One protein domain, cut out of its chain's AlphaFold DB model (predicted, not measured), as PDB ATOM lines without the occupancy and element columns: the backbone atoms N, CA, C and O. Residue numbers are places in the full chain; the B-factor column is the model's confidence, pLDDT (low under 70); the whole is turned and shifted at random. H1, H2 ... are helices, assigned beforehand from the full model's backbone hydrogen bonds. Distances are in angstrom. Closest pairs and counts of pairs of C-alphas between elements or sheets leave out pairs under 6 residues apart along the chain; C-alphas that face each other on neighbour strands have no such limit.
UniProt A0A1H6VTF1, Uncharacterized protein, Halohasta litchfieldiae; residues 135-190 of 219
ATOM      1  N   GLU A 135      88.400  90.232 136.082       94.50
ATOM      2  CA  GLU A 135      87.483  89.779 135.027       94.50
ATOM      3  C   GLU A 135      86.038  90.184 135.312       94.50
ATOM      4  O   GLU A 135      85.306  90.536 134.391       94.50
ATOM      5  N   GLN A 136      85.621  90.142 136.580       92.69
ATOM      6  CA  GLN A 136      84.291  90.603 136.975       92.69
ATOM      7  C   GLN A 136      84.164  92.119 136.821       92.69
ATOM      8  O   GLN A 136      83.115  92.575 136.378       92.69
ATOM      9  N   LEU A 137      85.226  92.881 137.116       92.12
ATOM     10  CA  LEU A 137      85.264  94.314 136.833       92.12
ATOM     11  C   LEU A 137      85.145  94.593 135.332       92.12
ATOM     12  O   LEU A 137      84.369  95.460 134.962       92.12
ATOM     13  N   ILE A 138      85.867  93.869 134.472       92.38
ATOM     14  CA  ILE A 138      85.788  94.053 133.011       92.38
ATOM     15  C   ILE A 138      84.359  93.822 132.514       92.38
ATOM     16  O   ILE A 138      83.825  94.649 131.782       92.38
ATOM     17  N   VAL A 139      83.715  92.733 132.949       93.31
ATOM     18  CA  VAL A 139      82.313  92.455 132.594       93.31
ATOM     19  C   VAL A 139      81.395  93.568 133.094       93.31
ATOM     20  O   VAL A 139      80.564  94.056 132.338       93.31
ATOM     21  N   GLN A 140      81.570  94.010 134.340       89.88
ATOM     22  CA  GLN A 140      80.774  95.101 134.897       89.88
ATOM     23  C   GLN A 140      80.993  96.417 134.136       89.88
ATOM     24  O   GLN A 140      80.036  97.133 133.867       89.88
ATOM     25  N   ALA A 141      82.233  96.734 133.765       90.31
ATOM     26  CA  ALA A 141      82.576  97.917 132.986       90.31
ATOM     27  C   ALA A 141      81.968  97.879 131.576       90.31
ATOM     28  O   ALA A 141      81.509  98.909 131.096       90.31
ATOM     29  N   ASP A 142      81.920  96.712 130.930       90.50
ATOM     30  CA  ASP A 142      81.276  96.530 129.620       90.50
ATOM     31  C   ASP A 142      79.743  96.673 129.701       90.50
ATOM     32  O   ASP A 142      79.113  97.241 128.809       90.50
ATOM     33  N   GLU A 143      79.131  96.199 130.793       90.19
ATOM     34  CA  GLU A 143      77.678  96.257 131.002       90.19
ATOM     35  C   GLU A 143      77.180  97.633 131.479       90.19
ATOM     36  O   GLU A 143      76.146  98.117 131.012       90.19
ATOM     37  N   GLU A 144      77.889  98.254 132.424       87.69
ATOM     38  CA  GLU A 144      77.452  99.458 133.147       87.69
ATOM     39  C   GLU A 144      78.216 100.727 132.728       87.69
ATOM     40  O   GLU A 144      77.729 101.838 132.948       87.69
ATOM     41  N   GLY A 145      79.390 100.590 132.106       86.00
ATOM     42  CA  GLY A 145      80.272 101.704 131.766       86.00
ATOM     43  C   GLY A 145      80.976 102.324 132.980       86.00
ATOM     44  O   GLY A 145      81.238 101.683 134.005       86.00
ATOM     45  N   ILE A 146      81.319 103.610 132.852       85.81
ATOM     46  CA  ILE A 146      81.966 104.378 133.922       85.81
ATOM     47  C   ILE A 146      80.965 104.668 135.041       85.81
ATOM     48  O   ILE A 146      79.945 105.323 134.834       85.81
ATOM     49  N   SER A 147      81.320 104.247 136.249       84.31
ATOM     50  CA  SER A 147      80.674 104.612 137.505       84.31
ATOM     51  C   SER A 147      81.743 104.866 138.570       84.31
ATOM     52  O   SER A 147      82.879 104.408 138.438       84.31
ATOM     53  N   GLU A 148      81.390 105.546 139.661       77.50
ATOM     54  CA  GLU A 148      82.300 105.726 140.805       77.50
ATOM     55  C   GLU A 148      82.816 104.380 141.344       77.50
ATOM     56  O   GLU A 148      83.986 104.250 141.706       77.50
ATOM     57  N   GLY A 149      81.961 103.351 141.337       81.75
ATOM     58  CA  GLY A 149      82.317 101.999 141.764       81.75
ATOM     59  C   GLY A 149      83.317 101.322 140.827       81.75
ATOM     60  O   GLY A 149      84.310 100.770 141.298       81.75
ATOM     61  N   THR A 150      83.095 101.390 139.511       86.50
ATOM     62  CA  THR A 150      84.004 100.772 138.528       86.50
ATOM     63  C   THR A 150      85.348 101.498 138.453       86.50
ATOM     64  O   THR A 150      86.378 100.834 138.352       86.50
ATOM     65  N   LEU A 151      85.370 102.826 138.624       85.31
ATOM     66  CA  LEU A 151      86.606 103.607 138.761       85.31
ATOM     67  C   LEU A 151      87.398 103.221 140.015       85.31
ATOM     68  O   LEU A 151      88.579 102.892 139.920       85.31
ATOM     69  N   THR A 152      86.738 103.179 141.175       83.69
ATOM     70  CA  THR A 152      87.381 102.815 142.452       83.69
ATOM     71  C   THR A 152      87.999 101.413 142.397       83.69
ATOM     72  O   THR A 152      89.074 101.173 142.949       83.69
ATOM     73  N   LEU A 153      87.327 100.470 141.728       88.25
ATOM     74  CA  LEU A 153      87.831  99.109 141.535       88.25
ATOM     75  C   LEU A 153      89.003  99.052 140.546       88.25
ATOM     76  O   LEU A 153      89.958  98.320 140.803       88.25
ATOM     77  N   LEU A 154      88.969  99.819 139.450       88.12
ATOM     78  CA  LEU A 154      90.102  99.903 138.523       88.12
ATOM     79  C   LEU A 154      91.351 100.436 139.235       88.12
ATOM     80  O   LEU A 154      92.424  99.845 139.122       88.12
ATOM     81  N   GLU A 155      91.203 101.509 140.012       84.50
ATOM     82  CA  GLU A 155      92.293 102.071 140.816       84.50
ATOM     83  C   GLU A 155      92.830 101.071 141.833       84.50
ATOM     84  O   GLU A 155      94.039 100.966 142.006       84.50
ATOM     85  N   TYR A 156      91.948 100.308 142.483       86.06
ATOM     86  CA  TYR A 156      92.364  99.237 143.381       86.06
ATOM     87  C   TYR A 156      93.274  98.230 142.656       86.06
ATOM     88  O   TYR A 156      94.389  97.973 143.113       86.06
ATOM     89  N   PHE A 157      92.838  97.704 141.507       87.88
ATOM     90  CA  PHE A 157      93.591  96.681 140.775       87.88
ATOM     91  C   PHE A 157      94.870  97.195 140.123       87.88
ATOM     92  O   PHE A 157      95.801  96.411 139.949       87.88
ATOM     93  N   LEU A 158      94.953  98.485 139.792       84.50
ATOM     94  CA  LEU A 158      96.168  99.093 139.248       84.50
ATOM     95  C   LEU A 158      97.391  98.846 140.143       84.50
ATOM     96  O   LEU A 158      98.513  98.721 139.655       84.50
ATOM     97  N   TYR A 159      97.186  98.753 141.453       78.81
ATOM     98  CA  TYR A 159      98.273  98.549 142.399       78.81
ATOM     99  C   TYR A 159      98.445  97.102 142.874       78.81
ATOM    100  O   TYR A 159      99.300  96.850 143.732       78.81
ATOM    101  N   GLU A 160      97.657  96.167 142.347       80.81
ATOM    102  CA  GLU A 160      97.736  94.752 142.699       80.81
ATOM    103  C   GLU A 160      98.759  94.021 141.827       80.81
ATOM    104  O   GLU A 160      98.715  94.038 140.599       80.81
ATOM    105  N   THR A 161      99.715  93.353 142.474       73.12
ATOM    106  CA  THR A 161     100.860  92.733 141.781       73.12
ATOM    107  C   THR A 161     100.518  91.447 141.026       73.12
ATOM    108  O   THR A 161     101.329  90.963 140.237       73.12
ATOM    109  N   ASP A 162      99.363  90.850 141.311       80.62
ATOM    110  CA  ASP A 162      98.882  89.607 140.709       80.62
ATOM    111  C   ASP A 162      97.945  89.835 139.514       80.62
ATOM    112  O   ASP A 162      97.615  88.879 138.804       80.62
ATOM    113  N   VAL A 163      97.575  91.086 139.234       83.25
ATOM    114  CA  VAL A 163      96.787  91.459 138.059       83.25
ATOM    115  C   VAL A 163      97.714  91.681 136.864       83.25
ATOM    116  O   VAL A 163      98.717  92.389 136.947       83.25
ATOM    117  N   SER A 164      97.396  91.072 135.719       86.12
ATOM    118  CA  SER A 164      98.196  91.272 134.511       86.12
ATOM    119  C   SER A 164      97.958  92.655 133.904       86.12
ATOM    120  O   SER A 164      96.835  93.156 133.857       86.12
ATOM    121  N   GLN A 165      99.022  93.243 133.354       85.00
ATOM    122  CA  GLN A 165      98.962  94.515 132.630       85.00
ATOM    123  C   GLN A 165      97.910  94.496 131.509       85.00
ATOM    124  O   GLN A 165      97.165  95.454 131.346       85.00
ATOM    125  N   GLU A 166      97.808  93.381 130.779       88.00
ATOM    126  CA  GLU A 166      96.807  93.190 129.722       88.00
ATOM    127  C   GLU A 166      95.374  93.344 130.253       88.00
ATOM    128  O   GLU A 166      94.548  93.973 129.603       88.00
ATOM    129  N   LYS A 167      95.087  92.825 131.455       89.69
ATOM    130  CA  LYS A 167      93.760  92.919 132.076       89.69
ATOM    131  C   LYS A 167      93.440  94.324 132.580       89.69
ATOM    132  O   LYS A 167      92.286  94.733 132.515       89.69
ATOM    133  N   LEU A 168      94.444  95.064 133.052       87.75
ATOM    134  CA  LEU A 168      94.275  96.468 133.441       87.75
ATOM    135  C   LEU A 168      93.971  97.355 132.233       87.75
ATOM    136  O   LEU A 168      93.072  98.187 132.308       87.75
ATOM    137  N   ILE A 169      94.681  97.144 131.121       88.62
ATOM    138  CA  ILE A 169      94.431  97.864 129.867       88.62
ATOM    139  C   ILE A 169      93.031  97.528 129.342       88.62
ATOM    140  O   ILE A 169      92.273  98.441 129.042       88.62
ATOM    141  N   GLU A 170      92.648  96.248 129.315       90.19
ATOM    142  CA  GLU A 170      91.302  95.819 128.902       90.19
ATOM    143  C   GLU A 170      90.204  96.482 129.755       90.19
ATOM    144  O   GLU A 170      89.238  97.020 129.218       90.19
ATOM    145  N   ALA A 171      90.365  96.509 131.083       89.25
ATOM    146  CA  ALA A 171      89.416  97.171 131.978       89.25
ATOM    147  C   ALA A 171      89.334  98.689 131.733       89.25
ATOM    148  O   ALA A 171      88.238  99.252 131.716       89.25
ATOM    149  N   ALA A 172      90.473  99.352 131.517       88.00
ATOM    150  CA  ALA A 172      90.514 100.777 131.203       88.00
ATOM    151  C   ALA A 172      89.873 101.096 129.843       88.00
ATOM    152  O   ALA A 172      89.120 102.065 129.735       88.00
ATOM    153  N   GLU A 173      90.095 100.253 128.829       88.75
ATOM    154  CA  GLU A 173      89.460 100.361 127.513       88.75
ATOM    155  C   GLU A 173      87.934 100.226 127.610       88.75
ATOM    156  O   GLU A 173      87.218 101.059 127.047       88.75
ATOM    157  N   CYS A 174      87.423  99.247 128.370       88.12
ATOM    158  CA  CYS A 174      85.984  99.107 128.640       88.12
ATOM    159  C   CYS A 174      85.399 100.369 129.290       88.12
ATOM    160  O   CYS A 174      84.285 100.784 128.972       88.12
ATOM    161  N   LEU A 175      86.172 101.026 130.155       87.31
ATOM    162  CA  LEU A 175      85.792 102.279 130.800       87.31
ATOM    163  C   LEU A 175      86.092 103.519 129.947       87.31
ATOM    164  O   LEU A 175      85.834 104.626 130.398       87.31
ATOM    165  N   SER A 176      86.605 103.385 128.720       85.19
ATOM    166  CA  SER A 176      87.017 104.524 127.879       85.19
ATOM    167  C   SER A 176      87.998 105.485 128.577       85.19
ATOM    168  O   SER A 176      87.983 106.692 128.323       85.19
ATOM    169  N   ILE A 177      88.839 104.956 129.467       83.56
ATOM    170  CA  ILE A 177      89.888 105.698 130.168       83.56
ATOM    171  C   ILE A 177      91.172 105.560 129.361       83.56
ATOM    172  O   ILE A 177      91.602 104.449 129.054       83.56
ATOM    173  N   ASP A 178      91.784 106.694 129.024       76.50
ATOM    174  CA  ASP A 178      93.102 106.700 128.397       76.50
ATOM    175  C   ASP A 178      94.131 106.304 129.458       76.50
ATOM    176  O   ASP A 178      94.414 107.064 130.386       76.50
ATOM    177  N   PHE A 179      94.597 105.063 129.370       70.00
ATOM    178  CA  PHE A 179      95.439 104.436 130.374       70.00
ATOM    179  C   PHE A 179      96.706 103.925 129.711       70.00
ATOM    180  O   PHE A 179      96.671 103.026 128.868       70.00
ATOM    181  N   SER A 180      97.835 104.535 130.056       69.38
ATOM    182  CA  SER A 180      99.110 104.240 129.420       69.38
ATOM    183  C   SER A 180      99.889 103.166 130.180       69.38
ATOM    184  O   SER A 180      99.728 102.961 131.384       69.38
ATOM    185  N   GLU A 181     100.818 102.500 129.492       68.88
ATOM    186  CA  GLU A 181     101.775 101.604 130.156       68.88
ATOM    187  C   GLU A 181     102.635 102.353 131.197       68.88
ATOM    188  O   GLU A 181     103.082 101.756 132.177       68.88
ATOM    189  N   GLU A 182     102.837 103.666 131.025       68.88
ATOM    190  CA  GLU A 182     103.570 104.513 131.973       68.88
ATOM    191  C   GLU A 182     102.815 104.699 133.297       68.88
ATOM    192  O   GLU A 182     103.456 104.747 134.352       68.88
ATOM    193  N   ASP A 183     101.479 104.723 133.279       70.50
ATOM    194  CA  ASP A 183     100.651 104.810 134.490       70.50
ATOM    195  C   ASP A 183     100.788 103.540 135.338       70.50
ATOM    196  O   ASP A 183     100.954 103.599 136.557       70.50
ATOM    197  N   ILE A 184     100.842 102.381 134.677       67.75
ATOM    198  CA  ILE A 184     101.046 101.071 135.310       67.75
ATOM    199  C   ILE A 184     102.459 100.965 135.888       67.75
ATOM    200  O   ILE A 184     102.656 100.485 137.005       67.75
ATOM    201  N   VAL A 185     103.468 101.436 135.153       65.94
ATOM    202  CA  VAL A 185     104.852 101.473 135.645       65.94
ATOM    203  C   VAL A 185     104.980 102.418 136.842       65.94
ATOM    204  O   VAL A 185     105.628 102.061 137.827       65.94
ATOM    205  N   SER A 186     104.335 103.583 136.802       67.25
ATOM    206  CA  SER A 186     104.340 104.560 137.896       67.25
ATOM    207  C   SER A 186     103.632 104.023 139.143       67.25
ATOM    208  O   SER A 186     104.153 104.141 140.254       67.25
ATOM    209  N   ALA A 187     102.493 103.350 138.975       64.94
ATOM    210  CA  ALA A 187     101.771 102.699 140.063       64.94
ATOM    211  C   ALA A 187     102.587 101.578 140.730       64.94
ATOM    212  O   ALA A 187     102.638 101.482 141.960       64.94
ATOM    213  N   ASN A 188     103.301 100.784 139.928       64.31
ATOM    214  CA  ASN A 188     104.208  99.740 140.410       64.31
ATOM    215  C   ASN A 188     105.451 100.291 141.129       64.31
ATOM    216  O   ASN A 188     106.069  99.581 141.924       64.31
ATOM    217  N   GLN A 189     105.823 101.549 140.871       64.12
ATOM    218  CA  GLN A 189     106.923 102.239 141.549       64.12
ATOM    219  C   GLN A 189     106.503 102.924 142.854       64.12
ATOM    220  O   GLN A 189     107.378 103.289 143.644       64.12
ATOM    221  N   MET A 190     105.200 103.073 143.135       60.97
ATOM    222  CA  MET A 190     104.761 103.509 144.461       60.97
ATOM    223  C   MET A 190     105.208 102.472 145.490       60.97
ATOM    224  O   MET A 190     104.809 101.311 145.399       60.97
TER     225      MET A 190
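Overview. This is residues 135 to 190 of the 219 residues of an uncharacterized protein of Halohasta litchfieldiae (UniProt A0A1H6VTF1). Three short helices, H1, H2 and H3, form an up-and-down bundle, each running against the one before it, their centres making a triangle. A fourth helix, H4, sits askew at one end of the bundle, near the last residue of H2 and the first of H3, at the opposite end from H1. The printed part has 56 residues with four named helices, H1 to H4 in order along the chain, and no named strand; its class is all helix. It is compact, with a radius of gyration of the C-alphas of 10.4 A, and its outline is elongated, 31 by 20 by 19 A.

Along the chain. H1, residues 135 to 144, begins with C-alpha 135 at (87.483, 89.779, 135.027) and is 14.1 A long from first to last C-alpha. H2, residues 148 to 158, measures 15.5 A and ends with C-alpha 158 at (96.168, 99.093, 139.248). H3, residues 165 to 174, measures 14.3 A. H4, residues 181 to 189, measures 12.5 A and ends with C-alpha 189 at (106.923, 102.239, 141.549).

Arrangement. H1 and H2 form a helical hairpin; they touch, closest at the C-alphas of Ala 141 and Thr 150, 6.4 A apart, at a shallow tilt of 28 degrees, opposite ways. H1 touches H3, closest at the C-alphas of Ile 138 and Ala 171, 4.9 A, at a shallow tilt of 12 degrees, the same way. H2 and H3 form a second hairpin, at 16 degrees. H4 is close to H2 but not clearly touching, closest at the C-alphas of Leu 158 and Ile 184, 6.6 A. H1 and H4 are apart. In H1, H2, H3 and H4 every O i to N i+4 pair is within hydrogen-bond range.

Size, cuts and confidence. The C-alphas farthest apart, of Glu 143 and Gln 189, are 31.7 A apart. The printed part has no cut and no long link. Mean pLDDT of the printed part is 82.2; residues 180 to 182 and 184 to 190 are under 70.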